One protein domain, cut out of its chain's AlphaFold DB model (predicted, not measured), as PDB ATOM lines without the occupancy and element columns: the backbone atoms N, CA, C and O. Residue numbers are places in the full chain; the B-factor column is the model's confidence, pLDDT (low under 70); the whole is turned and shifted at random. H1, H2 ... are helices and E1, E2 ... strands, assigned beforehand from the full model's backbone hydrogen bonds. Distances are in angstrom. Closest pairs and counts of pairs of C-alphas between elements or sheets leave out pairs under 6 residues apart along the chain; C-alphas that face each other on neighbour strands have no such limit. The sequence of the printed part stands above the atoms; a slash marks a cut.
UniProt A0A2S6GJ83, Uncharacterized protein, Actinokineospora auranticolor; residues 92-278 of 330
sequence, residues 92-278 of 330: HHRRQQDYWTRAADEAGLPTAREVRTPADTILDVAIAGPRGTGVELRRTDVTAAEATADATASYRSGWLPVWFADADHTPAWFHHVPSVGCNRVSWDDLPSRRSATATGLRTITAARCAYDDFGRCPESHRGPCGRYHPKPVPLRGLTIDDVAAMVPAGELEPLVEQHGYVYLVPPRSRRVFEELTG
ATOM      1  N   HIS A  92     -98.390 -14.055  59.574       82.38
ATOM      2  CA  HIS A  92     -98.517 -12.665  59.175       82.38
ATOM      3  C   HIS A  92     -98.383 -12.425  57.656       82.38
ATOM      4  O   HIS A  92     -99.286 -11.861  57.051       82.38
ATOM      5  N   HIS A  93     -97.337 -12.944  56.998       86.38
ATOM      6  CA  HIS A  93     -97.165 -12.877  55.532       86.38
ATOM      7  C   HIS A  93     -98.266 -13.653  54.805       86.38
ATOM      8  O   HIS A  93     -98.715 -13.268  53.728       86.38
ATOM      9  N   ARG A  94     -98.724 -14.774  55.381       88.56
ATOM     10  CA  ARG A  94     -99.893 -15.498  54.860       88.56
ATOM     11  C   ARG A  94    -101.160 -14.654  54.956       88.56
ATOM     12  O   ARG A  94    -101.825 -14.506  53.941       88.56
ATOM     13  N   ARG A  95    -101.432 -14.032  56.104       92.94
ATOM     14  CA  ARG A  95    -102.596 -13.151  56.306       92.94
ATOM     15  C   ARG A  95    -102.559 -11.915  55.412       92.94
ATOM     16  O   ARG A  95    -103.602 -11.485  54.941       92.94
ATOM     17  N   GLN A  96    -101.378 -11.370  55.134       94.94
ATOM     18  CA  GLN A  96    -101.225 -10.297  54.153       94.94
ATOM     19  C   GLN A  96    -101.591 -10.774  52.738       94.94
ATOM     20  O   GLN A  96    -102.384 -10.109  52.076       94.94
ATOM     21  N   GLN A  97    -101.104 -11.943  52.294       96.38
ATOM     22  CA  GLN A  97    -101.551 -12.523  51.016       96.38
ATOM     23  C   GLN A  97    -103.060 -12.799  51.022       96.38
ATOM     24  O   GLN A  97    -103.739 -12.470  50.054       96.38
ATOM     25  N   ASP A  98    -103.598 -13.354  52.113       97.19
ATOM     26  CA  ASP A  98    -105.032 -13.603  52.279       97.19
ATOM     27  C   ASP A  98    -105.853 -12.320  52.143       97.19
ATOM     28  O   ASP A  98    -106.893 -12.324  51.486       97.19
ATOM     29  N   TYR A  99    -105.376 -11.218  52.720       98.12
ATOM     30  CA  TYR A  99    -106.042  -9.925  52.650       98.12
ATOM     31  C   TYR A  99    -106.056  -9.375  51.228       98.12
ATOM     32  O   TYR A  99    -107.118  -8.985  50.751       98.12
ATOM     33  N   TRP A 100    -104.909  -9.370  50.543       98.50
ATOM     34  CA  TRP A 100    -104.809  -8.901  49.157       98.50
ATOM     35  C   TRP A 100    -105.635  -9.757  48.193       98.50
ATOM     36  O   TRP A 100    -106.339  -9.206  47.351       98.50
ATOM     37  N   THR A 101    -105.613 -11.086  48.354       98.50
ATOM     38  CA  THR A 101    -106.488 -12.004  47.610       98.50
ATOM     39  C   THR A 101    -107.957 -11.663  47.844       98.50
ATOM     40  O   THR A 101    -108.665 -11.385  46.885       98.50
ATOM     41  N   ARG A 102    -108.406 -11.589  49.106       98.44
ATOM     42  CA  ARG A 102    -109.805 -11.272  49.434       98.44
ATOM     43  C   ARG A 102    -110.234  -9.920  48.862       98.44
ATOM     44  O   ARG A 102    -111.329  -9.807  48.327       98.44
ATOM     45  N   ALA A 103    -109.385  -8.904  48.990       98.44
ATOM     46  CA  ALA A 103    -109.642  -7.566  48.475       98.44
ATOM     47  C   ALA A 103    -109.863  -7.552  46.953       98.44
ATOM     48  O   ALA A 103    -110.811  -6.937  46.472       98.44
ATOM     49  N   ALA A 104    -109.011  -8.246  46.200       98.25
ATOM     50  CA  ALA A 104    -109.143  -8.353  44.752       98.25
ATOM     51  C   ALA A 104    -110.333  -9.231  44.331       98.25
ATOM     52  O   ALA A 104    -111.074  -8.851  43.424       98.25
ATOM     53  N   ASP A 105    -110.580 -10.345  45.026       98.00
ATOM     54  CA  ASP A 105    -111.734 -11.212  44.771       98.00
ATOM     55  C   ASP A 105    -113.060 -10.444  44.970       98.00
ATOM     56  O   ASP A 105    -113.990 -10.581  44.177       98.00
ATOM     57  N   GLU A 106    -113.144  -9.576  45.987       97.88
ATOM     58  CA  GLU A 106    -114.305  -8.701  46.232       97.88
ATOM     59  C   GLU A 106    -114.485  -7.622  45.159       97.88
ATOM     60  O   GLU A 106    -115.610  -7.186  44.910       97.88
ATOM     61  N   ALA A 107    -113.404  -7.237  44.482       97.56
ATOM     62  CA  ALA A 107    -113.447  -6.396  43.289       97.56
ATOM     63  C   ALA A 107    -113.786  -7.185  42.006       97.56
ATOM     64  O   ALA A 107    -113.835  -6.604  40.922       97.56
ATOM     65  N   GLY A 108    -114.022  -8.500  42.104       97.94
ATOM     66  CA  GLY A 108    -114.303  -9.375  40.965       97.94
ATOM     67  C   GLY A 108    -113.076  -9.681  40.102       97.94
ATOM     68  O   GLY A 108    -113.226 -10.056  38.938       97.94
ATOM     69  N   LEU A 109    -111.868  -9.505  40.645       97.75
ATOM     70  CA  LEU A 109    -110.611  -9.712  39.932       97.75
ATOM     71  C   LEU A 109    -110.018 -11.085  40.278       97.75
ATOM     72  O   LEU A 109    -109.821 -11.376  41.456       97.75
ATOM     73  N   PRO A 110    -109.687 -11.931  39.283       97.81
ATOM     74  CA  PRO A 110    -109.036 -13.209  39.543       97.81
ATOM     75  C   PRO A 110    -107.673 -13.029  40.210       97.81
ATOM     76  O   PRO A 110    -106.869 -12.196  39.781       97.81
ATOM     77  N   THR A 111    -107.381 -13.870  41.200       98.00
ATOM     78  CA  THR A 111    -106.095 -13.869  41.894       98.00
ATOM     79  C   THR A 111    -105.407 -15.226  41.887       98.00
ATOM     80  O   THR A 111    -106.036 -16.281  41.806       98.00
ATOM     81  N   ALA A 112    -104.081 -15.200  41.978       96.44
ATOM     82  CA  ALA A 112    -103.250 -16.369  42.220       96.44
ATOM     83  C   ALA A 112    -102.131 -15.993  43.197       96.44
ATOM     84  O   ALA A 112    -101.661 -14.858  43.207       96.44
ATOM     85  N   ARG A 113    -101.702 -16.932  44.037       95.31
ATOM     86  CA  ARG A 113    -100.625 -16.710  45.014       95.31
ATOM     87  C   ARG A 113     -99.364 -17.423  44.578       95.31
ATOM     88  O   ARG A 113     -99.453 -18.470  43.942       95.31
ATOM     89  N   GLU A 114     -98.221 -16.869  44.966       89.38
ATOM     90  CA  GLU A 114     -96.902 -17.466  44.715       89.38
ATOM     91  C   GLU A 114     -96.675 -17.789  43.228       89.38
ATOM     92  O   GLU A 114     -96.178 -18.852  42.853       89.38
ATOM     93  N   VAL A 115     -97.062 -16.855  42.357       90.81
ATOM     94  CA  VAL A 115     -96.940 -17.033  40.910       90.81
ATOM     95  C   VAL A 115     -95.491 -16.832  40.505       90.81
ATOM     96  O   VAL A 115     -94.948 -15.731  40.608       90.81
ATOM     97  N   ARG A 116     -94.872 -17.899  39.998       87.19
ATOM     98  CA  ARG A 116     -93.550 -17.815  39.386       87.19
ATOM     99  C   ARG A 116     -93.642 -17.142  38.019       87.19
ATOM    100  O   ARG A 116     -94.406 -17.575  37.157       87.19
ATOM    101  N   THR A 117     -92.851 -16.098  37.819       85.81
ATOM    102  CA  THR A 117     -92.747 -15.379  36.549       85.81
ATOM    103  C   THR A 117     -91.728 -16.048  35.616       85.81
ATOM    104  O   THR A 117     -90.868 -16.805  36.075       85.81
ATOM    105  N   PRO A 118     -91.752 -15.751  34.302       83.69
ATOM    106  CA  PRO A 118     -90.702 -16.177  33.372       83.69
ATOM    107  C   PRO A 118     -89.288 -15.709  33.747       83.69
ATOM    108  O   PRO A 118     -88.316 -16.333  33.330       83.69
ATOM    109  N   ALA A 119     -89.159 -14.637  34.536       78.06
ATOM    110  CA  ALA A 119     -87.883 -14.160  35.069       78.06
ATOM    111  C   ALA A 119     -87.449 -14.877  36.366       78.06
ATOM    112  O   ALA A 119     -86.523 -14.414  37.028       78.06
ATOM    113  N   ASP A 120     -88.118 -15.975  36.738       79.19
ATOM    114  CA  ASP A 120     -87.890 -16.760  37.965       79.19
ATOM    115  C   ASP A 120     -88.062 -15.945  39.265       79.19
ATOM    116  O   ASP A 120     -87.576 -16.328  40.329       79.19
ATOM    117  N   THR A 121     -88.797 -14.827  39.208       81.56
ATOM    118  CA  THR A 121     -89.311 -14.152  40.411       81.56
ATOM    119  C   THR A 121     -90.613 -14.807  40.862       81.56
ATOM    120  O   THR A 121     -91.312 -15.426  40.060       81.56
ATOM    121  N   ILE A 122     -90.952 -14.695  42.146       86.00
ATOM    122  CA  ILE A 122     -92.203 -15.228  42.700       86.00
ATOM    123  C   ILE A 122     -93.014 -14.058  43.237       86.00
ATOM    124  O   ILE A 122     -92.636 -13.476  44.250       86.00
ATOM    125  N   LEU A 123     -94.135 -13.769  42.575       91.94
ATOM    126  CA  LEU A 123     -95.105 -12.782  43.034       91.94
ATOM    127  C   LEU A 123     -95.862 -13.353  44.230       91.94
ATOM    128  O   LEU A 123     -96.398 -14.461  44.146       91.94
ATOM    129  N   ASP A 124     -95.964 -12.602  45.325       95.25
ATOM    130  CA  ASP A 124     -96.718 -13.058  46.494       95.25
ATOM    131  C   ASP A 124     -98.215 -13.180  46.179       95.25
ATOM    132  O   ASP A 124     -98.830 -14.197  46.506       95.25
ATOM    133  N   VAL A 125     -98.780 -12.176  45.500       97.94
ATOM    134  CA  VAL A 125    -100.143 -12.215  44.949       97.94
ATOM    135  C   VAL A 125    -100.138 -11.627  43.541       97.94
ATOM    136  O   VAL A 125     -99.767 -10.477  43.344       97.94
ATOM    137  N   ALA A 126    -100.582 -12.396  42.558       98.06
ATOM    138  CA  ALA A 126    -100.872 -11.926  41.214       98.06
ATOM    139  C   ALA A 126    -102.366 -11.602  41.107       98.06
ATOM    140  O   ALA A 126    -103.204 -12.452  41.407       98.06
ATOM    141  N   ILE A 127    -102.692 -10.388  40.671       98.38
ATOM    142  CA  ILE A 127    -104.060  -9.918  40.449       98.38
ATOM    143  C   ILE A 127    -104.229  -9.651  38.955       98.38
ATOM    144  O   ILE A 127    -103.497  -8.850  38.362       98.38
ATOM    145  N   ALA A 128    -105.181 -10.342  38.336       95.94
ATOM    146  CA  ALA A 128    -105.527 -10.134  36.941       95.94
ATOM    147  C   ALA A 128    -106.405  -8.885  36.778       95.94
ATOM    148  O   ALA A 128    -107.235  -8.568  37.621       95.94
ATOM    149  N   GLY A 129    -106.241  -8.196  35.657       93.19
ATOM    150  CA  GLY A 129    -107.023  -7.027  35.273       93.19
ATOM    151  C   GLY A 129    -106.567  -6.531  33.902       93.19
ATOM    152  O   GLY A 129    -105.699  -7.167  33.293       93.19
ATOM    153  N   PRO A 130    -107.093  -5.392  33.415       92.88
ATOM    154  CA  PRO A 130    -106.554  -4.714  32.235       92.88
ATOM    155  C   PRO A 130    -105.028  -4.568  32.276       92.88
ATOM    156  O   PRO A 130    -104.361  -4.675  31.248       92.88
ATOM    157  N   ARG A 131    -104.474  -4.383  33.481       91.12
ATOM    158  CA  ARG A 131    -103.045  -4.472  33.758       91.12
ATOM    159  C   ARG A 131    -102.778  -5.541  34.815       91.12
ATOM    160  O   ARG A 131    -103.144  -5.374  35.978       91.12
ATOM    161  N   GLY A 132    -102.099  -6.622  34.428       95.75
ATOM    162  CA  GLY A 132    -101.632  -7.634  35.377       95.75
ATOM    163  C   GLY A 132    -100.770  -6.986  36.461       95.75
ATOM    164  O   GLY A 132     -99.809  -6.280  36.149       95.75
ATOM    165  N   THR A 133    -101.133  -7.193  37.726       98.12
ATOM    166  CA  THR A 133    -100.467  -6.570  38.877       98.12
ATOM    167  C   THR A 133     -99.896  -7.645  39.791       98.12
ATOM    168  O   THR A 133    -100.611  -8.553  40.204       98.12
ATOM    169  N   GLY A 134     -98.602  -7.559  40.089       97.62
ATOM    170  CA  GLY A 134     -97.914  -8.439  41.028       97.62
ATOM    171  C   GLY A 134     -97.663  -7.714  42.343       97.62
ATOM    172  O   GLY A 134     -96.886  -6.765  42.380       97.62
ATOM    173  N   VAL A 135     -98.317  -8.144  43.415       97.88
ATOM    174  CA  VAL A 135     -98.097  -7.628  44.765       97.88
ATOM    175  C   VAL A 135     -96.921  -8.365  45.398       97.88
ATOM    176  O   VAL A 135     -96.913  -9.594  45.458       97.88
ATOM    177  N   GLU A 136     -95.954  -7.600  45.896       95.00
ATOM    178  CA  GLU A 136     -94.768  -8.068  46.616       95.00
ATOM    179  C   GLU A 136     -94.886  -7.659  48.087       95.00
ATOM    180  O   GLU A 136     -94.939  -6.470  48.411       95.00
ATOM    181  N   LEU A 137     -94.928  -8.632  48.993       92.38
ATOM    182  CA  LEU A 137     -95.067  -8.401  50.428       92.38
ATOM    183  C   LEU A 137     -93.689  -8.534  51.071       92.38
ATOM    184  O   LEU A 137     -93.108  -9.618  51.105       92.38
ATOM    185  N   ARG A 138     -93.120  -7.440  51.582       81.00
ATOM    186  CA  ARG A 138     -91.754  -7.474  52.125       81.00
ATOM    187  C   ARG A 138     -91.711  -6.953  53.551       81.00
ATOM    188  O   ARG A 138     -91.987  -5.789  53.818       81.00
ATOM    189  N   ARG A 139     -91.317  -7.848  54.462       62.25
ATOM    190  CA  ARG A 139     -91.122  -7.570  55.897       62.25
ATOM    191  C   ARG A 139     -89.654  -7.457  56.307       62.25
ATOM    192  O   ARG A 139     -89.364  -6.950  57.384       62.25
ATOM    193  N   THR A 140     -88.743  -7.983  55.493       59.59
ATOM    194  CA  THR A 140     -87.299  -7.930  55.742       59.59
ATOM    195  C   THR A 140     -86.702  -6.630  55.223       59.59
ATOM    196  O   THR A 140     -87.225  -6.036  54.278       59.59
ATOM    197  N   ASP A 141     -85.561  -6.240  55.788       67.44
ATOM    198  CA  ASP A 141     -84.752  -5.129  55.292       67.44
ATOM    199  C   ASP A 141     -84.172  -5.475  53.912       67.44
ATOM    200  O   ASP A 141     -83.105  -6.072  53.788       67.44
ATOM    201  N   VAL A 142     -84.920  -5.133  52.865       80.31
ATOM    202  CA  VAL A 142     -84.472  -5.179  51.471       80.31
ATOM    203  C   VAL A 142     -83.817  -3.840  51.139       80.31
ATOM    204  O   VAL A 142     -84.263  -2.783  51.589       80.31
ATOM    205  N   THR A 143     -82.741  -3.849  50.362       83.75
ATOM    206  CA  THR A 143     -82.142  -2.599  49.877       83.75
ATOM    207  C   THR A 143     -82.971  -1.993  48.741       83.75
ATOM    208  O   THR A 143     -83.687  -2.695  48.032       83.75
ATOM    209  N   ALA A 144     -82.849  -0.682  48.506       87.31
ATOM    210  CA  ALA A 144     -83.486  -0.046  47.347       87.31
ATOM    211  C   ALA A 144     -83.059  -0.697  46.020       87.31
ATOM    212  O   ALA A 144     -83.894  -0.923  45.156       87.31
ATOM    213  N   ALA A 145     -81.781  -1.074  45.895       85.69
ATOM    214  CA  ALA A 145     -81.258  -1.728  44.698       85.69
ATOM    215  C   ALA A 145     -81.891  -3.107  44.448       85.69
ATOM    216  O   ALA A 145     -82.250  -3.419  43.316       85.69
ATOM    217  N   GLU A 146     -82.053  -3.920  45.494       83.62
ATOM    218  CA  GLU A 146     -82.729  -5.220  45.393       83.62
ATOM    219  C   GLU A 146     -84.210  -5.055  45.056       83.62
ATOM    220  O   GLU A 146     -84.710  -5.749  44.175       83.62
ATOM    221  N   ALA A 147     -84.893  -4.100  45.697       89.31
ATOM    222  CA  ALA A 147     -86.292  -3.821  45.402       89.31
ATOM    223  C   ALA A 147     -86.488  -3.401  43.942       89.31
ATOM    224  O   ALA A 147     -87.344  -3.950  43.249       89.31
ATOM    225  N   THR A 148     -85.651  -2.485  43.446       91.06
ATOM    226  CA  THR A 148     -85.659  -2.080  42.039       91.06
ATOM    227  C   THR A 148     -85.380  -3.266  41.120       91.06
ATOM    228  O   THR A 148     -86.110  -3.444  40.155       91.06
ATOM    229  N   ALA A 149     -84.385  -4.111  41.411       88.50
ATOM    230  CA  ALA A 149     -84.064  -5.267  40.571       88.50
ATOM    231  C   ALA A 149     -85.230  -6.271  40.465       88.50
ATOM    232  O   ALA A 149     -85.589  -6.680  39.357       88.50
ATOM    233  N   ASP A 150     -85.853  -6.621  41.593       88.44
ATOM    234  CA  ASP A 150     -87.007  -7.529  41.651       88.44
ATOM    235  C   ASP A 150     -88.240  -6.914  40.953       88.44
ATOM    236  O   ASP A 150     -88.949  -7.590  40.197       88.44
ATOM    237  N   ALA A 151     -88.478  -5.610  41.148       92.56
ATOM    238  CA  ALA A 151     -89.536  -4.870  40.463       92.56
ATOM    239  C   ALA A 151     -89.315  -4.847  38.942       92.56
ATOM    240  O   ALA A 151     -90.239  -5.134  38.180       92.56
ATOM    241  N   THR A 152     -88.088  -4.587  38.487       92.00
ATOM    242  CA  THR A 152     -87.705  -4.626  37.069       92.00
ATOM    243  C   THR A 152     -87.949  -6.001  36.457       92.00
ATOM    244  O   THR A 152     -88.518  -6.097  35.369       92.00
ATOM    245  N   ALA A 153     -87.547  -7.074  37.141       90.19
ATOM    246  CA  ALA A 153     -87.740  -8.440  36.661       90.19
ATOM    247  C   ALA A 153     -89.231  -8.806  36.528       90.19
ATOM    248  O   ALA A 153     -89.648  -9.377  35.514       90.19
ATOM    249  N   SER A 154     -90.049  -8.407  37.506       91.88
ATOM    250  CA  SER A 154     -91.504  -8.609  37.479       91.88
ATOM    251  C   SER A 154     -92.169  -7.797  36.363       91.88
ATOM    252  O   SER A 154     -92.949  -8.341  35.580       91.88
ATOM    253  N   TYR A 155     -91.768  -6.532  36.204       94.31
ATOM    254  CA  TYR A 155     -92.254  -5.653  35.138       94.31
ATOM    255  C   TYR A 155     -91.955  -6.199  33.743       94.31
ATOM    256  O   TYR A 155     -92.846  -6.287  32.900       94.31
ATOM    257  N   ARG A 156     -90.712  -6.635  33.506       91.38
ATOM    258  CA  ARG A 156     -90.296  -7.261  32.239       91.38
ATOM    259  C   ARG A 156     -91.031  -8.571  31.955       91.38
ATOM    260  O   ARG A 156     -91.156  -8.958  30.800       91.38
ATOM    261  N   SER A 157     -91.553  -9.215  32.995       90.62
ATOM    262  CA  SER A 157     -92.400 -10.405  32.896       90.62
ATOM    263  C   SER A 157     -93.880 -10.094  32.637       90.62
ATOM    264  O   SER A 157     -94.704 -11.006  32.674       90.62
ATOM    265  N   GLY A 158     -94.236  -8.829  32.388       93.00
ATOM    266  CA  GLY A 158     -95.604  -8.401  32.085       93.00
ATOM    267  C   GLY A 158     -96.459  -8.068  33.311       93.00
ATOM    268  O   GLY A 158     -97.652  -7.817  33.158       93.00
ATOM    269  N   TRP A 159     -95.871  -8.036  34.509       95.62
ATOM    270  CA  TRP A 159     -96.578  -7.747  35.756       95.62
ATOM    271  C   TRP A 159     -96.161  -6.391  36.308       95.62
ATOM    272  O   TRP A 159     -94.994  -6.191  36.620       95.62
ATOM    273  N   LEU A 160     -97.100  -5.462  36.490       96.75
ATOM    274  CA  LEU A 160     -96.820  -4.230  37.225       96.75
ATOM    275  C   LEU A 160     -96.527  -4.584  38.695       96.75
ATOM    276  O   LEU A 160     -97.444  -5.054  39.371       96.75
ATOM    277  N   PRO A 161     -95.300  -4.373  39.209       96.44
ATOM    278  CA  PRO A 161     -95.010  -4.659  40.605       96.44
ATOM    279  C   PRO A 161     -95.658  -3.604  41.505       96.44
ATOM    280  O   PRO A 161     -95.558  -2.411  41.224       96.44
ATOM    281  N   VAL A 162     -96.270  -4.034  42.605       97.75
ATOM    282  CA  VAL A 162     -96.732  -3.179  43.704       97.75
ATOM    283  C   VAL A 162     -96.152  -3.714  45.001       97.75
ATOM    284  O   VAL A 162     -96.506  -4.799  45.455       97.75
ATOM    285  N   TRP A 163     -95.260  -2.946  45.610       96.50
ATOM    286  CA  TRP A 163     -94.589  -3.329  46.840       96.50
ATOM    287  C   TRP A 163     -95.375  -2.853  48.052       96.50
ATOM    288  O   TRP A 163     -95.688  -1.670  48.191       96.50
ATOM    289  N   PHE A 164     -95.688  -3.781  48.945       96.38
ATOM    290  CA  PHE A 164     -96.457  -3.514  50.146       96.38
ATOM    291  C   PHE A 164     -95.555  -3.458  51.379       96.38
ATOM    292  O   PHE A 164     -94.773  -4.377  51.629       96.38
ATOM    293  N   ALA A 165     -95.706  -2.391  52.166       92.00
ATOM    294  CA  ALA A 165     -95.050  -2.234  53.460       92.00
ATOM    295  C   ALA A 165     -96.081  -2.025  54.577       92.00
ATOM    296  O   ALA A 165     -96.795  -1.024  54.603       92.00
ATOM    297  N   ASP A 166     -96.104  -2.923  55.555       86.88
ATOM    298  CA  ASP A 166     -96.934  -2.789  56.755       86.88
ATOM    299  C   ASP A 166     -96.154  -2.285  57.982       86.88
ATOM    300  O   ASP A 166     -96.637  -2.342  59.112       86.88
ATOM    301  N   ALA A 167     -94.930  -1.801  57.761       70.25
ATOM    302  CA  ALA A 167     -94.043  -1.330  58.810       70.25
ATOM    303  C   ALA A 167     -94.501   0.013  59.407       70.25
ATOM    304  O   ALA A 167     -94.986   0.904  58.708       70.25
ATOM    305  N   ASP A 168     -94.220   0.211  60.701       70.88
ATOM    306  CA  ASP A 168     -94.433   1.481  61.423       70.88
ATOM    307  C   ASP A 168     -93.589   2.654  60.856       70.88
ATOM    308  O   ASP A 168     -93.740   3.806  61.276       70.88
ATOM    309  N   HIS A 169     -92.674   2.380  59.922       74.38
ATOM    310  CA  HIS A 169     -91.814   3.357  59.265       74.38
ATOM    311  C   HIS A 169     -91.740   3.095  57.758       74.38
ATOM    312  O   HIS A 169     -91.898   1.966  57.308       74.38
ATOM    313  N   THR A 170     -91.459   4.141  56.977       84.38
ATOM    314  CA  THR A 170     -91.257   4.034  55.526       84.38
ATOM    315  C   THR A 170     -89.904   3.376  55.228       84.38
ATOM    316  O   THR A 170     -88.876   3.961  55.588       84.38
ATOM    317  N   PRO A 171     -89.864   2.197  54.577       85.81
ATOM    318  CA  PRO A 171     -88.606   1.555  54.207       85.81
ATOM    319  C   PRO A 171     -87.796   2.399  53.221       85.81
ATOM    320  O   PRO A 171     -88.357   3.144  52.417       85.81
ATOM    321  N   ALA A 172     -86.470   2.238  53.221       87.19
ATOM    322  CA  ALA A 172     -85.586   2.996  52.331       87.19
ATOM    323  C   ALA A 172     -85.905   2.789  50.838       87.19
ATOM    324  O   ALA A 172     -85.693   3.695  50.045       87.19
ATOM    325  N   TRP A 173     -86.443   1.626  50.463       89.69
ATOM    326  CA  TRP A 173     -86.822   1.289  49.090       89.69
ATOM    327  C   TRP A 173     -88.185   1.845  48.650       89.69
ATOM    328  O   TRP A 173     -88.484   1.836  47.460       89.69
ATOM    329  N   PHE A 174     -89.015   2.342  49.574       92.62
ATOM    330  CA  PHE A 174     -90.444   2.604  49.342       92.62
ATOM    331  C   PHE A 174     -90.734   3.582  48.194       92.62
ATOM    332  O   PHE A 174     -91.761   3.489  47.536       92.62
ATOM    333  N   HIS A 175     -89.837   4.530  47.934       93.69
ATOM    334  CA  HIS A 175     -89.997   5.492  46.842       93.69
ATOM    335  C   HIS A 175     -89.164   5.153  45.601       93.69
ATOM    336  O   HIS A 175     -89.111   5.957  44.682       93.69
ATOM    337  N   HIS A 176     -88.525   3.985  45.546       93.38
ATOM    338  CA  HIS A 176     -87.730   3.543  44.391       93.38
ATOM    339  C   HIS A 176     -88.502   2.599  43.461       93.38
ATOM    340  O   HIS A 176     -88.096   2.370  42.324       93.38
ATOM    341  N   VAL A 177     -89.622   2.057  43.937       95.19
ATOM    342  CA  VAL A 177     -90.509   1.148  43.205       95.19
ATOM    343  C   VAL A 177     -91.964   1.528  43.483       95.19
ATOM    344  O   VAL A 177     -92.225   2.198  44.489       95.19
ATOM    345  N   PRO A 178     -92.931   1.134  42.633       97.31
ATOM    346  CA  PRO A 178     -94.336   1.391  42.914       97.31
ATOM    347  C   PRO A 178     -94.714   0.723  44.233       97.31
ATOM    348  O   PRO A 178     -94.670  -0.499  44.346       97.31
ATOM    349  N   SER A 179     -95.046   1.534  45.235       96.62
ATOM    350  CA  SER A 179     -95.232   1.052  46.600       96.62
ATOM    351  C   SER A 179     -96.485   1.618  47.240       96.62
ATOM    352  O   SER A 179     -96.922   2.734  46.944       96.62
ATOM    353  N   VAL A 180     -97.032   0.848  48.171       97.56
ATOM    354  CA  VAL A 180     -98.141   1.237  49.030       97.56
ATOM    355  C   VAL A 180     -97.865   0.752  50.446       97.56
ATOM    356  O   VAL A 180     -97.400  -0.364  50.667       97.56
ATOM    357  N   GLY A 181     -98.115   1.617  51.419       95.69
ATOM    358  CA  GLY A 181     -98.062   1.248  52.827       95.69
ATOM    359  C   GLY A 181     -99.461   1.131  53.410       95.69
ATOM    360  O   GLY A 181    -100.447   1.434  52.734       95.69
ATOM    361  N   CYS A 182     -99.567   0.777  54.685       95.38
ATOM    362  CA  CYS A 182    -100.822   0.929  55.419       95.38
ATOM    363  C   CYS A 182    -100.641   1.627  56.770       95.38
ATOM    364  O   CYS A 182     -99.526   1.875  57.228       95.38
ATOM    365  N   ASN A 183    -101.753   2.004  57.397       92.38
ATOM    366  CA  ASN A 183    -101.775   2.305  58.826       92.38
ATOM    367  C   ASN A 183    -101.435   1.049  59.646       92.38
ATOM    368  O   ASN A 183    -101.499  -0.078  59.157       92.38
ATOM    369  N   ARG A 184    -101.131   1.244  60.931       89.62
ATOM    370  CA  ARG A 184    -100.912   0.131  61.853       89.62
ATOM    371  C   ARG A 184    -102.209  -0.661  62.040       89.62
ATOM    372  O   ARG A 184    -103.177  -0.140  62.595       89.62
ATOM    373  N   VAL A 185    -102.194  -1.917  61.612       88.69
ATOM    374  CA  VAL A 185    -103.243  -2.918  61.846       88.69
ATOM    375  C   VAL A 185    -102.597  -4.179  62.414       88.69
ATOM    376  O   VAL A 185    -101.441  -4.471  62.106       88.69
ATOM    377  N   SER A 186    -103.308  -4.910  63.279       85.69
ATOM    378  CA  SER A 186    -102.827  -6.230  63.699       85.69
ATOM    379  C   SER A 186    -103.071  -7.227  62.574       85.69
ATOM    380  O   SER A 186    -104.158  -7.281  62.010       85.69
ATOM    381  N   TRP A 187    -102.046  -8.017  62.293       87.44
ATOM    382  CA  TRP A 187    -102.071  -9.162  61.386       87.44
ATOM    383  C   TRP A 187    -101.868 -10.466  62.183       87.44
ATOM    384  O   TRP A 187    -101.393 -11.472  61.649       87.44
ATOM    385  N   ASP A 188    -102.152 -10.445  63.489       82.88
ATOM    386  CA  ASP A 188    -102.252 -11.659  64.310       82.88
ATOM    387  C   ASP A 188    -103.509 -12.457  63.938       82.88
ATOM    388  O   ASP A 188    -103.526 -13.676  64.055       82.88
ATOM    389  N   ASP A 189    -104.500 -11.772  63.369       89.06
ATOM    390  CA  ASP A 189    -105.649 -12.325  62.660       89.06
ATOM    391  C   ASP A 189    -105.757 -11.675  61.279       89.06
ATOM    392  O   ASP A 189    -105.081 -10.688  60.987       89.06
ATOM    393  N   LEU A 190    -106.585 -12.238  60.394       93.81
ATOM    394  CA  LEU A 190    -106.873 -11.599  59.111       93.81
ATOM    395  C   LEU A 190    -107.665 -10.304  59.373       93.81
ATOM    396  O   LEU A 190    -108.798 -10.403  59.858       93.81
ATOM    397  N   PRO A 191    -107.138  -9.108  59.039       94.75
ATOM    398  CA  PRO A 191    -107.849  -7.867  59.323       94.75
ATOM    399  C   PRO A 191    -109.213  -7.815  58.623       94.75
ATOM    400  O   PRO A 191    -109.430  -8.467  57.590       94.75
ATOM    401  N   SER A 192    -110.151  -7.040  59.170       97.12
ATOM    402  CA  SER A 192    -111.474  -6.863  58.568       97.12
ATOM    403  C   SER A 192    -111.389  -6.106  57.238       97.12
ATOM    404  O   SER A 192    -110.380  -5.490  56.903       97.12
ATOM    405  N   ARG A 193    -112.445  -6.194  56.430       97.38
ATOM    406  CA  ARG A 193    -112.523  -5.476  55.150       97.38
ATOM    407  C   ARG A 193    -112.304  -3.989  55.367       97.38
ATOM    408  O   ARG A 193    -112.862  -3.429  56.313       97.38
ATOM    409  N   ARG A 194    -111.550  -3.356  54.467       97.06
ATOM    410  CA  ARG A 194    -111.331  -1.904  54.466       97.06
ATOM    411  C   ARG A 194    -110.716  -1.353  55.763       97.06
ATOM    412  O   ARG A 194    -110.777  -0.148  56.000       97.06
ATOM    413  N   SER A 195    -110.119  -2.192  56.617       96.75
ATOM    414  CA  SER A 195    -109.499  -1.735  57.870       96.75
ATOM    415  C   SER A 195    -108.062  -1.249  57.677       96.75
ATOM    416  O   SER A 195    -107.580  -0.418  58.450       96.75
ATOM    417  N   ALA A 196    -107.371  -1.755  56.650       96.69
ATOM    418  CA  ALA A 196    -106.037  -1.308  56.269       96.69
ATOM    419  C   ALA A 196    -106.144  -0.074  55.356       96.69
ATOM    420  O   ALA A 196    -106.335  -0.183  54.148       96.69
ATOM    421  N   THR A 197    -106.041   1.119  55.936       97.44
ATOM    422  CA  THR A 197    -105.971   2.397  55.212       97.44
ATOM    423  C   THR A 197    -104.648   2.496  54.461       97.44
ATOM    424  O   THR A 197    -103.588   2.396  55.078       97.44
ATOM    425  N   ALA A 198    -104.700   2.741  53.153       97.38
ATOM    426  CA  ALA A 198    -103.524   2.866  52.309       97.38
ATOM    427  C   ALA A 198    -102.745   4.156  52.615       97.38
ATOM    428  O   ALA A 198    -103.309   5.234  52.822       97.38
ATOM    429  N   THR A 199    -101.420   4.053  52.610       96.00
ATOM    430  CA  THR A 199    -100.485   5.166  52.783       96.00
ATOM    431  C   THR A 199     -99.469   5.189  51.641       96.00
ATOM    432  O   THR A 199     -99.352   4.248  50.859       96.00
ATOM    433  N   GLY A 200     -98.755   6.306  51.488       93.88
ATOM    434  CA  GLY A 200     -97.764   6.476  50.415       93.88
ATOM    435  C   GLY A 200     -98.335   6.898  49.058       93.88
ATOM    436  O   GLY A 200     -97.597   7.482  48.270       93.88
ATOM    437  N   LEU A 201     -99.642   6.725  48.830       97.62
ATOM    438  CA  LEU A 201    -100.331   7.208  47.629       97.62
ATOM    439  C   LEU A 201    -100.233   8.738  47.495       97.62
ATOM    440  O   LEU A 201    -100.193   9.482  48.494       97.62
ATOM    441  N   ARG A 202    -100.208   9.223  46.249       98.12
ATOM    442  CA  ARG A 202    -100.107  10.655  45.937       98.12
ATOM    443  C   ARG A 202    -101.135  11.090  44.899       98.12
ATOM    444  O   ARG A 202    -101.593  10.314  44.073       98.12
ATOM    445  N   THR A 203    -101.462  12.373  44.936       98.19
ATOM    446  CA  THR A 203    -102.005  13.108  43.795       98.19
ATOM    447  C   THR A 203    -101.033  14.234  43.469       98.19
ATOM    448  O   THR A 203    -100.382  14.772  44.367       98.19
ATOM    449  N   ILE A 204    -100.908  14.582  42.193       97.88
ATOM    450  CA  ILE A 204    -100.082  15.710  41.764       97.88
ATOM    451  C   ILE A 204    -100.972  16.939  41.628       97.88
ATOM    452  O   ILE A 204    -102.012  16.900  40.969       97.88
ATOM    453  N   THR A 205    -100.558  18.032  42.260       97.56
ATOM    454  CA  THR A 205    -101.199  19.345  42.130       97.56
ATOM    455  C   THR A 205    -100.221  20.345  41.534       97.56
ATOM    456  O   THR A 205     -99.040  20.315  41.878       97.56
ATOM    457  N   ALA A 206    -100.706  21.263  40.701       97.88
ATOM    458  CA  ALA A 206     -99.930  22.424  40.285       97.88
ATOM    459  C   ALA A 206     -99.805  23.394  41.468       97.88
ATOM    460  O   ALA A 206    -100.804  23.968  41.902       97.88
ATOM    461  N   ALA A 207     -98.596  23.579  41.993       97.06
ATOM    462  CA  ALA A 207     -98.334  24.546  43.055       97.06
ATOM    463  C   ALA A 207     -97.382  25.628  42.553       97.06
ATOM    464  O   ALA A 207     -96.452  25.353  41.791       97.06
ATOM    465  N   ARG A 208     -97.617  26.874  42.970       97.56
ATOM    466  CA  ARG A 208     -96.737  27.982  42.606       97.56
ATOM    467  C   ARG A 208     -95.407  27.814  43.338       97.56
ATOM    468  O   ARG A 208     -95.370  27.493  44.519       97.56
ATOM    469  N   CYS A 209     -94.302  28.046  42.642       97.06
ATOM    470  CA  CYS A 209     -92.961  27.980  43.194       97.06
ATOM    471  C   CYS A 209     -92.776  29.119  44.198       97.06
ATOM    472  O   CYS A 209     -92.420  30.241  43.825       97.06
ATOM    473  N   ALA A 210     -93.046  28.815  45.462       95.44
ATOM    474  CA  ALA A 210     -92.916  29.689  46.614       95.44
ATOM    475  C   ALA A 210     -92.241  28.934  47.771       95.44
ATOM    476  O   ALA A 210     -92.152  27.702  47.765       95.44
ATOM    477  N   TYR A 211     -91.763  29.677  48.772       90.69
ATOM    478  CA  TYR A 211     -91.100  29.091  49.942       90.69
ATOM    479  C   TYR A 211     -92.002  28.110  50.700       90.69
ATOM    480  O   TYR A 211     -91.534  27.029  51.048       90.69
ATOM    481  N   ASP A 212     -93.283  28.437  50.873       91.06
ATOM    482  CA  ASP A 212     -94.239  27.602  51.617       91.06
ATOM    483  C   ASP A 212     -94.559  26.278  50.908       91.06
ATOM    484  O   ASP A 212     -94.939  25.292  51.545       91.06
ATOM    485  N   ASP A 213     -94.386  26.235  49.584       89.19
ATOM    486  CA  ASP A 213     -94.727  25.069  48.780       89.19
ATOM    487  C   ASP A 213     -93.550  24.130  48.529       89.19
ATOM    488  O   ASP A 213     -93.732  22.914  48.597       89.19
ATOM    489  N   PHE A 214     -92.360  24.677  48.262       89.75
ATOM    490  CA  PHE A 214     -91.196  23.883  47.853       89.75
ATOM    491  C   PHE A 214     -89.924  24.168  48.660       89.75
ATOM    492  O   PHE A 214     -88.992  23.367  48.636       89.75
ATOM    493  N   GLY A 215     -89.828  25.313  49.344       90.56
ATOM    494  CA  GLY A 215     -88.598  25.801  49.984       90.56
ATOM    495  C   GLY A 215     -87.484  26.206  49.001       90.56
ATOM    496  O   GLY A 215     -86.846  27.240  49.186       90.56
ATOM    497  N   ARG A 216     -87.265  25.426  47.935       91.38
ATOM    498  CA  ARG A 216     -86.373  25.690  46.796       91.38
ATOM    499  C   ARG A 216     -87.069  25.325  45.493       91.38
ATOM    500  O   ARG A 216     -87.918  24.445  45.467       91.38
ATOM    501  N   CYS A 217     -86.695  25.982  44.404       92.25
ATOM    502  CA  CYS A 217     -87.232  25.658  43.088       92.25
ATOM    503  C   CYS A 217     -86.823  24.227  42.668       92.25
ATOM    504  O   CYS A 217     -85.621  23.958  42.661       92.25
ATOM    505  N   PRO A 218     -87.766  23.336  42.298       88.69
ATOM    506  CA  PRO A 218     -87.455  21.969  41.864       88.69
ATOM    507  C   PRO A 218     -86.553  21.897  40.629       88.69
ATOM    508  O   PRO A 218     -85.710  21.019  40.552       88.69
ATOM    509  N   GLU A 219     -86.686  22.846  39.698       89.06
ATOM    510  CA  GLU A 219     -85.903  22.855  38.453       89.06
ATOM    511  C   GLU A 219     -84.512  23.475  38.623       89.06
ATOM    512  O   GLU A 219     -83.524  22.975  38.100       89.06
ATOM    513  N   SER A 220     -84.418  24.613  39.321       90.19
ATOM    514  CA  SER A 220     -83.147  25.346  39.436       90.19
ATOM    515  C   SER A 220     -82.363  25.021  40.705       90.19
ATOM    516  O   SER A 220     -81.213  25.439  40.834       90.19
ATOM    517  N   HIS A 221     -82.996  24.359  41.679       88.75
ATOM    518  CA  HIS A 221     -82.493  24.106  43.036       88.75
ATOM    519  C   HIS A 221     -82.056  25.372  43.815       88.75
ATOM    520  O   HIS A 221     -81.422  25.293  44.877       88.75
ATOM    521  N   ARG A 222     -82.421  26.558  43.305       91.50
ATOM    522  CA  ARG A 222     -82.184  27.883  43.899       91.50
ATOM    523  C   ARG A 222     -83.450  28.390  44.602       91.50
ATOM    524  O   ARG A 222     -84.319  27.607  44.986       91.50
ATOM    525  N   GLY A 223     -83.531  29.705  44.818       92.06
ATOM    526  CA  GLY A 223     -84.727  30.356  45.343       92.06
ATOM    527  C   GLY A 223     -85.958  30.150  44.446       92.06
ATOM    528  O   GLY A 223     -85.817  29.728  43.294       92.06
ATOM    529  N   PRO A 224     -87.166  30.424  44.962       95.38
ATOM    530  CA  PRO A 224     -88.397  30.207  44.214       95.38
ATOM    531  C   PRO A 224     -88.437  31.016  42.906       95.38
ATOM    532  O   PRO A 224     -88.125  32.205  42.905       95.38
ATOM    533  N   CYS A 225     -88.832  30.389  41.794       96.31
ATOM    534  CA  CYS A 225     -88.870  31.033  40.472       96.31
ATOM    535  C   CYS A 225     -90.242  31.638  40.115       96.31
ATOM    536  O   CYS A 225     -90.398  32.244  39.057       96.31
ATOM    537  N   GLY A 226     -91.257  31.441  40.963       96.00
ATOM    538  CA  GLY A 226     -92.621  31.935  40.766       96.00
ATOM    539  C   GLY A 226     -93.490  31.180  39.745       96.00
ATOM    540  O   GLY A 226     -94.674  31.511  39.657       96.00
ATOM    541  N   ARG A 227     -92.946  30.193  39.010       97.00
ATOM    542  CA  ARG A 227     -93.673  29.326  38.049       97.00
ATOM    543  C   ARG A 227     -94.447  28.209  38.754       97.00
ATOM    544  O   ARG A 227     -94.248  28.001  39.943       97.00
ATOM    545  N   TYR A 228     -95.325  27.496  38.054       97.62
ATOM    546  CA  TYR A 228     -95.992  26.314  38.611       97.62
ATOM    547  C   TYR A 228     -95.119  25.070  38.440       97.62
ATOM    548  O   TYR A 228     -94.575  24.860  37.363       97.62
ATOM    549  N   HIS A 229     -95.019  24.248  39.484       96.69
ATOM    550  CA  HIS A 229     -94.357  22.943  39.440       96.69
ATOM    551  C   HIS A 229     -95.283  21.855  39.995       96.69
ATOM    552  O   HIS A 229     -96.190  22.160  40.786       96.69
ATOM    553  N   PRO A 230     -95.070  20.584  39.613       97.25
ATOM    554  CA  PRO A 230     -95.795  19.475  40.209       97.25
ATOM    555  C   PRO A 230     -95.434  19.348  41.691       97.25
ATOM    556  O   PRO A 230     -94.265  19.252  42.061       97.25
ATOM    557  N   LYS A 231     -96.452  19.324  42.551       96.38
ATOM    558  CA  LYS A 231     -96.308  19.058  43.983       96.38
ATOM    559  C   LYS A 231     -97.028  17.755  44.327       96.38
ATOM    560  O   LYS A 231     -98.258  17.712  44.212       96.38
ATOM    561  N   PRO A 232     -96.308  16.700  44.749       96.00
ATOM    562  CA  PRO A 232     -96.943  15.493  45.248       96.00
ATOM    563  C   PRO A 232     -97.574  15.775  46.612       96.00
ATOM    564  O   PRO A 232     -96.894  16.153  47.567       96.00
ATOM    565  N   VAL A 233     -98.883  15.566  46.720       96.31
ATOM    566  CA  VAL A 233     -99.620  15.670  47.986       96.31
ATOM    567  C   VAL A 233    -100.277  14.330  48.327       96.31
ATOM    568  O   VAL A 233    -100.599  13.562  47.418       96.31
ATOM    569  N   PRO A 234    -100.446  13.983  49.616       97.00
ATOM    570  CA  PRO A 234    -101.017  12.694  49.998       97.00
ATOM    571  C   PRO A 234    -102.422  12.475  49.425       97.00
ATOM    572  O   PRO A 234    -103.312  13.292  49.664       97.00
ATOM    573  N   LEU A 235    -102.631  11.342  48.752       97.56
ATOM    574  CA  LEU A 235    -103.969  10.849  48.431       97.56
ATOM    575  C   LEU A 235    -104.483  10.049  49.632       97.56
ATOM    576  O   LEU A 235    -103.894   9.036  50.003       97.56
ATOM    577  N   ARG A 236    -105.533  10.550  50.288       95.38
ATOM    578  CA  ARG A 236    -106.099   9.981  51.523       95.38
ATOM    579  C   ARG A 236    -107.470   9.362  51.265       95.38
ATOM    580  O   ARG A 236    -108.105   9.667  50.265       95.38
ATOM    581  N   GLY A 237    -107.936   8.558  52.219       96.19
ATOM    582  CA  GLY A 237    -109.287   7.987  52.210       96.19
ATOM    583  C   GLY A 237    -109.418   6.668  51.450       96.19
ATOM    584  O   GLY A 237    -110.509   6.113  51.423       96.19
ATOM    585  N   LEU A 238    -108.323   6.157  50.880       98.19
ATOM    586  CA  LEU A 238    -108.272   4.843  50.244       98.19
ATOM    587  C   LEU A 238    -107.756   3.781  51.218       98.19
ATOM    588  O   LEU A 238    -106.971   4.064  52.125       98.19
ATOM    589  N   THR A 239    -108.187   2.550  50.996       98.56
ATOM    590  CA  THR A 239    -107.781   1.339  51.712       98.56
ATOM    591  C   THR A 239    -106.964   0.434  50.799       98.56
ATOM    592  O   THR A 239    -106.928   0.637  49.587       98.56
ATOM    593  N   ILE A 240    -106.289  -0.566  51.364       98.44
ATOM    594  CA  ILE A 240    -105.604  -1.596  50.573       98.44
ATOM    595  C   ILE A 240    -106.596  -2.327  49.658       98.44
ATOM    596  O   ILE A 240    -106.237  -2.676  48.538       98.44
ATOM    597  N   ASP A 241    -107.856  -2.464  50.079       98.69
ATOM    598  CA  ASP A 241    -108.943  -3.017  49.273       98.69
ATOM    599  C   ASP A 241    -109.179  -2.184  48.006       98.69
ATOM    600  O   ASP A 241    -109.245  -2.725  46.905       98.69
ATOM    601  N   ASP A 242    -109.217  -0.854  48.146       98.69
ATOM    602  CA  ASP A 242    -109.345   0.048  46.997       98.69
ATOM    603  C   ASP A 242    -108.117  -0.056  46.080       98.69
ATOM    604  O   ASP A 242    -108.255  -0.089  44.863       98.69
ATOM    605  N   VAL A 243    -106.906  -0.164  46.637       98.62
ATOM    606  CA  VAL A 243    -105.672  -0.287  45.839       98.62
ATOM    607  C   VAL A 243    -105.636  -1.598  45.048       98.62
ATOM    608  O   VAL A 243    -105.245  -1.585  43.878       98.62
ATOM    609  N   ALA A 244    -106.080  -2.706  45.650       98.56
ATOM    610  CA  ALA A 244    -106.187  -4.011  44.997       98.56
ATOM    611  C   ALA A 244    -107.150  -4.003  43.801       98.56
ATOM    612  O   ALA A 244    -106.943  -4.766  42.862       98.56
ATOM    613  N   ALA A 245    -108.157  -3.126  43.809       98.50
ATOM    614  CA  ALA A 245    -109.070  -2.921  42.686       98.50
ATOM    615  C   ALA A 245    -108.523  -1.914  41.658       98.50
ATOM    616  O   ALA A 245    -108.499  -2.173  40.455       98.50
ATOM    617  N   MET A 246    -108.058  -0.758  42.135       98.62
ATOM    618  CA  MET A 246    -107.735   0.397  41.297       98.62
ATOM    619  C   MET A 246    -106.448   0.220  40.489       98.62
ATOM    620  O   MET A 246    -106.377   0.706  39.360       98.62
ATOM    621  N   VAL A 247    -105.419  -0.450  41.024       98.44
ATOM    622  CA  VAL A 247    -104.159  -0.633  40.279       98.44
ATOM    623  C   VAL A 247    -104.347  -1.563  39.071       98.44
ATOM    624  O   VAL A 247    -104.008  -1.139  37.961       98.44
ATOM    625  N   PRO A 248    -104.945  -2.768  39.203       98.19
ATOM    626  CA  PRO A 248    -105.208  -3.622  38.042       98.19
ATOM    627  C   PRO A 248    -106.148  -2.984  37.014       98.19
ATOM    628  O   PRO A 248    -105.994  -3.222  35.814       98.19
ATOM    629  N   ALA A 249    -107.093  -2.150  37.470       97.50
ATOM    630  CA  ALA A 249    -108.006  -1.387  36.618       97.50
ATOM    631  C   ALA A 249    -107.342  -0.196  35.895       97.50
ATOM    632  O   ALA A 249    -107.936   0.372  34.979       97.50
ATOM    633  N   GLY A 250    -106.117   0.192  36.271       96.69
ATOM    634  CA  GLY A 250    -105.431   1.368  35.722       96.69
ATOM    635  C   GLY A 250    -105.939   2.707  36.273       96.69
ATOM    636  O   GLY A 250    -105.633   3.760  35.720       96.69
ATOM    637  N   GLU A 251    -106.700   2.684  37.368       98.06
ATOM    638  CA  GLU A 251    -107.170   3.875  38.086       98.06
ATOM    639  C   GLU A 251    -106.129   4.416  39.077       98.06
ATOM    640  O   GLU A 251    -106.206   5.570  39.501       98.06
ATOM    641  N   LEU A 252    -105.131   3.596  39.414       98.50
ATOM    642  CA  LEU A 252    -103.870   4.007  40.017       98.50
ATOM    643  C   LEU A 252    -102.722   3.483  39.158       98.50
ATOM    644  O   LEU A 252    -102.660   2.300  38.831       98.50
ATOM    645  N   GLU A 253    -101.786   4.358  38.816       97.25
ATOM    646  CA  GLU A 253    -100.616   4.023  38.013       97.25
ATOM    647  C   GLU A 253     -99.343   4.608  38.633       97.25
ATOM    648  O   GLU A 253     -99.394   5.629  39.325       97.25
ATOM    649  N   PRO A 254     -98.186   3.961  38.429       97.75
ATOM    650  CA  PRO A 254     -96.922   4.501  38.893       97.75
ATOM    651  C   PRO A 254     -96.505   5.730  38.075       97.75
ATOM    652  O   PRO A 254     -96.483   5.702  36.842       97.75
ATOM    653  N   LEU A 255     -96.121   6.784  38.785       97.38
ATOM    654  CA  LEU A 255     -95.501   7.998  38.271       97.38
ATOM    655  C   LEU A 255     -94.067   8.080  38.791       97.38
ATOM    656  O   LEU A 255     -93.863   7.991  40.002       97.38
ATOM    657  N   VAL A 256     -93.108   8.297  37.894       95.81
ATOM    658  CA  VAL A 256     -91.720   8.638  38.229       95.81
ATOM    659  C   VAL A 256     -91.586  10.159  38.201       95.81
ATOM    660  O   VAL A 256     -91.768  10.775  37.152       95.81
ATOM    661  N   GLU A 257     -91.309  10.779  39.347       91.50
ATOM    662  CA  GLU A 257     -91.038  12.219  39.399       91.50
ATOM    663  C   GLU A 257     -89.600  12.562  38.978       91.50
ATOM    664  O   GLU A 257     -88.752  11.694  38.795       91.50
ATOM    665  N   GLN A 258     -89.302  13.859  38.886       85.81
ATOM    666  CA  GLN A 258     -88.012  14.375  38.413       85.81
ATOM    667  C   GLN A 258     -86.800  13.941  39.261       85.81
ATOM    668  O   GLN A 258     -85.704  13.848  38.721       85.81
ATOM    669  N   HIS A 259     -86.969  13.634  40.555       84.88
ATOM    670  CA  HIS A 259     -85.884  13.098  41.399       84.88
ATOM    671  C   HIS A 259     -85.837  11.563  41.416       84.88
ATOM    672  O   HIS A 259     -85.138  10.969  42.235       84.88
ATOM    673  N   GLY A 260     -86.611  10.910  40.546       87.69
ATOM    674  CA  GLY A 260     -86.671   9.460  40.435       87.69
ATOM    675  C   GLY A 260     -87.600   8.780  41.444       87.69
ATOM    676  O   GLY A 260     -87.719   7.557  41.434       87.69
ATOM    677  N   TYR A 261     -88.299   9.524  42.307       92.88
ATOM    678  CA  TYR A 261     -89.261   8.881  43.195       92.88
ATOM    679  C   TYR A 261     -90.465   8.332  42.448       92.88
ATOM    680  O   TYR A 261     -91.015   8.973  41.553       92.88
ATOM    681  N   VAL A 262     -90.891   7.143  42.860       96.56
ATOM    682  CA  VAL A 262     -92.035   6.439  42.303       96.56
ATOM    683  C   VAL A 262     -93.213   6.550  43.262       96.56
ATOM    684  O   VAL A 262     -93.120   6.188  44.437       96.56
ATOM    685  N   TYR A 263     -94.341   7.035  42.751       97.56
ATOM    686  CA  TYR A 263     -95.600   7.107  43.488       97.56
ATOM    687  C   TYR A 263     -96.713   6.418  42.714       97.56
ATOM    688  O   TYR A 263     -96.794   6.558  41.499       97.56
ATOM    689  N   LEU A 264     -97.625   5.751  43.418       98.38
ATOM    690  CA  LEU A 264     -98.918   5.380  42.845       98.38
ATOM    691  C   LEU A 264     -99.845   6.600  42.872       98.38
ATOM    692  O   LEU A 264    -100.090   7.177  43.941       98.38
ATOM    693  N   VAL A 265    -100.335   6.998  41.697       98.50
ATOM    694  CA  VAL A 265    -101.166   8.191  41.498       98.50
ATOM    695  C   VAL A 265    -102.361   7.910  40.583       98.50
ATOM    696  O   VAL A 265    -102.285   7.022  39.738       98.50
ATOM    697  N   PRO A 266    -103.456   8.685  40.677       98.44
ATOM    698  CA  PRO A 266    -104.523   8.631  39.681       98.44
ATOM    699  C   PRO A 266    -104.040   9.121  38.305       98.44
ATOM    700  O   PRO A 266    -103.264  10.082  38.268       98.44
ATOM    701  N   PRO A 267    -104.570   8.618  37.173       97.81
ATOM    702  CA  PRO A 267    -104.124   9.021  35.835       97.81
ATOM    703  C   PRO A 267    -104.170  10.522  35.547       97.81
ATOM    704  O   PRO A 267    -103.315  11.078  34.857       97.81
ATOM    705  N   ARG A 268    -105.140  11.230  36.139       98.00
ATOM    706  CA  ARG A 268    -105.215  12.696  36.055       98.00
ATOM    707  C   ARG A 268    -103.957  13.375  36.609       98.00
ATOM    708  O   ARG A 268    -103.544  14.397  36.077       98.00
ATOM    709  N   SER A 269    -103.351  12.820  37.656       98.25
ATOM    710  CA  SER A 269    -102.131  13.366  38.255       98.25
ATOM    711  C   SER A 269    -100.929  13.249  37.326       98.25
ATOM    712  O   SER A 269    -100.130  14.180  37.268       98.25
ATOM    713  N   ARG A 270    -100.813  12.150  36.567       96.88
ATOM    714  CA  ARG A 270     -99.756  12.011  35.559       96.88
ATOM    715  C   ARG A 270     -99.908  13.039  34.441       96.88
ATOM    716  O   ARG A 270     -98.920  13.653  34.070       96.88
ATOM    717  N   ARG A 271    -101.138  13.313  33.989       97.50
ATOM    718  CA  ARG A 271    -101.400  14.384  33.006       97.50
ATOM    719  C   ARG A 271    -100.969  15.758  33.517       97.50
ATOM    720  O   ARG A 271    -100.285  16.474  32.807       97.50
ATOM    721  N   VAL A 272    -101.299  16.099  34.767       98.00
ATOM    722  CA  VAL A 272    -100.843  17.360  35.384       98.00
ATOM    723  C   VAL A 272     -99.315  17.414  35.473       98.00
ATOM    724  O   VAL A 272     -98.722  18.463  35.242       98.00
ATOM    725  N   PHE A 273     -98.663  16.300  35.815       97.75
ATOM    726  CA  PHE A 273     -97.204  16.223  35.823       97.75
ATOM    727  C   PHE A 273     -96.621  16.484  34.426       97.75
ATOM    728  O   PHE A 273     -95.739  17.330  34.290       97.75
ATOM    729  N   GLU A 274     -97.148  15.822  33.398       97.38
ATOM    730  CA  GLU A 274     -96.722  15.971  32.004       97.38
ATOM    731  C   GLU A 274     -96.952  17.395  31.478       97.38
ATOM    732  O   GLU A 274     -96.045  17.991  30.910       97.38
ATOM    733  N   GLU A 275     -98.106  18.001  31.764       97.31
ATOM    734  CA  GLU A 275     -98.409  19.393  31.403       97.31
ATOM    735  C   GLU A 275     -97.419  20.398  32.014       97.31
ATOM    736  O   GLU A 275     -97.070  21.393  31.377       97.31
ATOM    737  N   LEU A 276     -96.974  20.164  33.253       96.44
ATOM    738  CA  LEU A 276     -96.084  21.083  33.970       96.44
ATOM    739  C   LEU A 276     -94.603  20.868  33.660       96.44
ATOM    740  O   LEU A 276     -93.819  21.802  33.810       96.44
ATOM    741  N   THR A 277     -94.211  19.651  33.289       95.31
ATOM    742  CA  THR A 277     -92.796  19.275  33.135       95.31
ATOM    743  C   THR A 277     -92.392  19.004  31.690       95.31
ATOM    744  O   THR A 277     -91.206  19.059  31.384       95.31
ATOM    745  N   GLY A 278     -93.351  18.720  30.805       95.12
ATOM    746  CA  GLY A 278     -93.103  18.185  29.465       95.12
ATOM    747  C   GLY A 278     -92.675  16.711  29.452       95.12
ATOM    748  O   GLY A 278     -92.479  16.157  28.375       95.12
TER     749      GLY A 278
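What this domain is: This is residues 92 to 278 of the 330 residues of an uncharacterized protein of Actinokineospora auranticolor (UniProt A0A2S6GJ83). A strongly twisted five-stranded sheet, E1 to E5, lies between helices H1 and H4 on one face and H2 on the other, and beyond E5 a smaller lobe extends along the longest axis. This lobe has the hairpin E8 and E9 next to E5, then the strand pair E6 and E7 with H5 packed on it, and H3 with loop residues 215 to 227 at the far end. The printed part has 187 residues, in order H1 E1 E2 E3 H2 E4 E5 E6 H3 E7 H4 E8 E9 H5, of mixed class. The large sheet, order E1 E2 E3 E4 E5, is mixed and the two small ones antiparallel; the whole is compact, radius of gyration of the C-alphas 17.1 A, spanning 50 by 34 by 31 A.

Where its parts are: Look first for the sheet: E1 is residues 111 to 116, E2 122 to 127, E3 133 to 137, E4 160 to 165, 16.5 A long, and E5 179 to 182. Find C-alpha 92 at (-98.517, -12.665, 59.175), where H1, residues 92 to 106, begins its 20.8 A; H2 is 144 to 156, 18.1 A, and H4 240 to 249. The other elements are E6, 202 to 208, 18.0 A, H3, 211 to 214, E7, 228 to 234, 18.5 A, E8, 253 to 256, E9, 262 to 265, and H5, 267 to 277, its last C-alpha at (-92.796, 19.275, 33.135).

How they stand to each other: E1, E2 and E3 form a meander, each strand the antiparallel neighbour of the one before; look for N 112 and O 126, 2.9 A, and N 135 and O 125, 2.7 A. E3, H2, E4 is a strand-helix-strand unit, parallel strands joined through a helix, its crossover right-handed; N 162 and O 134 are 2.8 A apart. E5 is parallel to E4, with N 180 and O 163 at 2.9 A. In three layers, helices on both faces, H1 and H4 share one face at heights over the sheet of 8.4 A, and H2 is on the opposite face at 9.6 A. H1 residues 100 to 104 touch H4 at a steep tilt of 56 degrees, closest C-alphas Ala 103 and Asp 241, 4.7 A. Outward, the closest C-alphas are Ser 179 and Leu 264 for E5 and E9, 6.8 A, Arg 202 and Val 265 for E6 and E9, 5.2 A, Ile 204 and Ser 269 for E6 and H5, 4.7 A, and Ala 207 and Asp 213 for E6 and H3, 6.8 A. N 255 and O 263 in the hairpin E8 and E9 are 2.8 A apart, and N 205 and O 231 in antiparallel E6 and E7 3.0 A. Every O i to N i+4 pair is within hydrogen-bond range in H1, H2 and H5, and 5 of 6 in H4; H3 is too short for such a pair.

The domain as a whole: The C-alphas of Asp 189 and Cys 225, the two farthest apart, are 51.5 A apart. The printed part has no cut; long links are E4 to E5, E5 to E6 and H3 to E7. Residues 139 to 141 have pLDDT under 70.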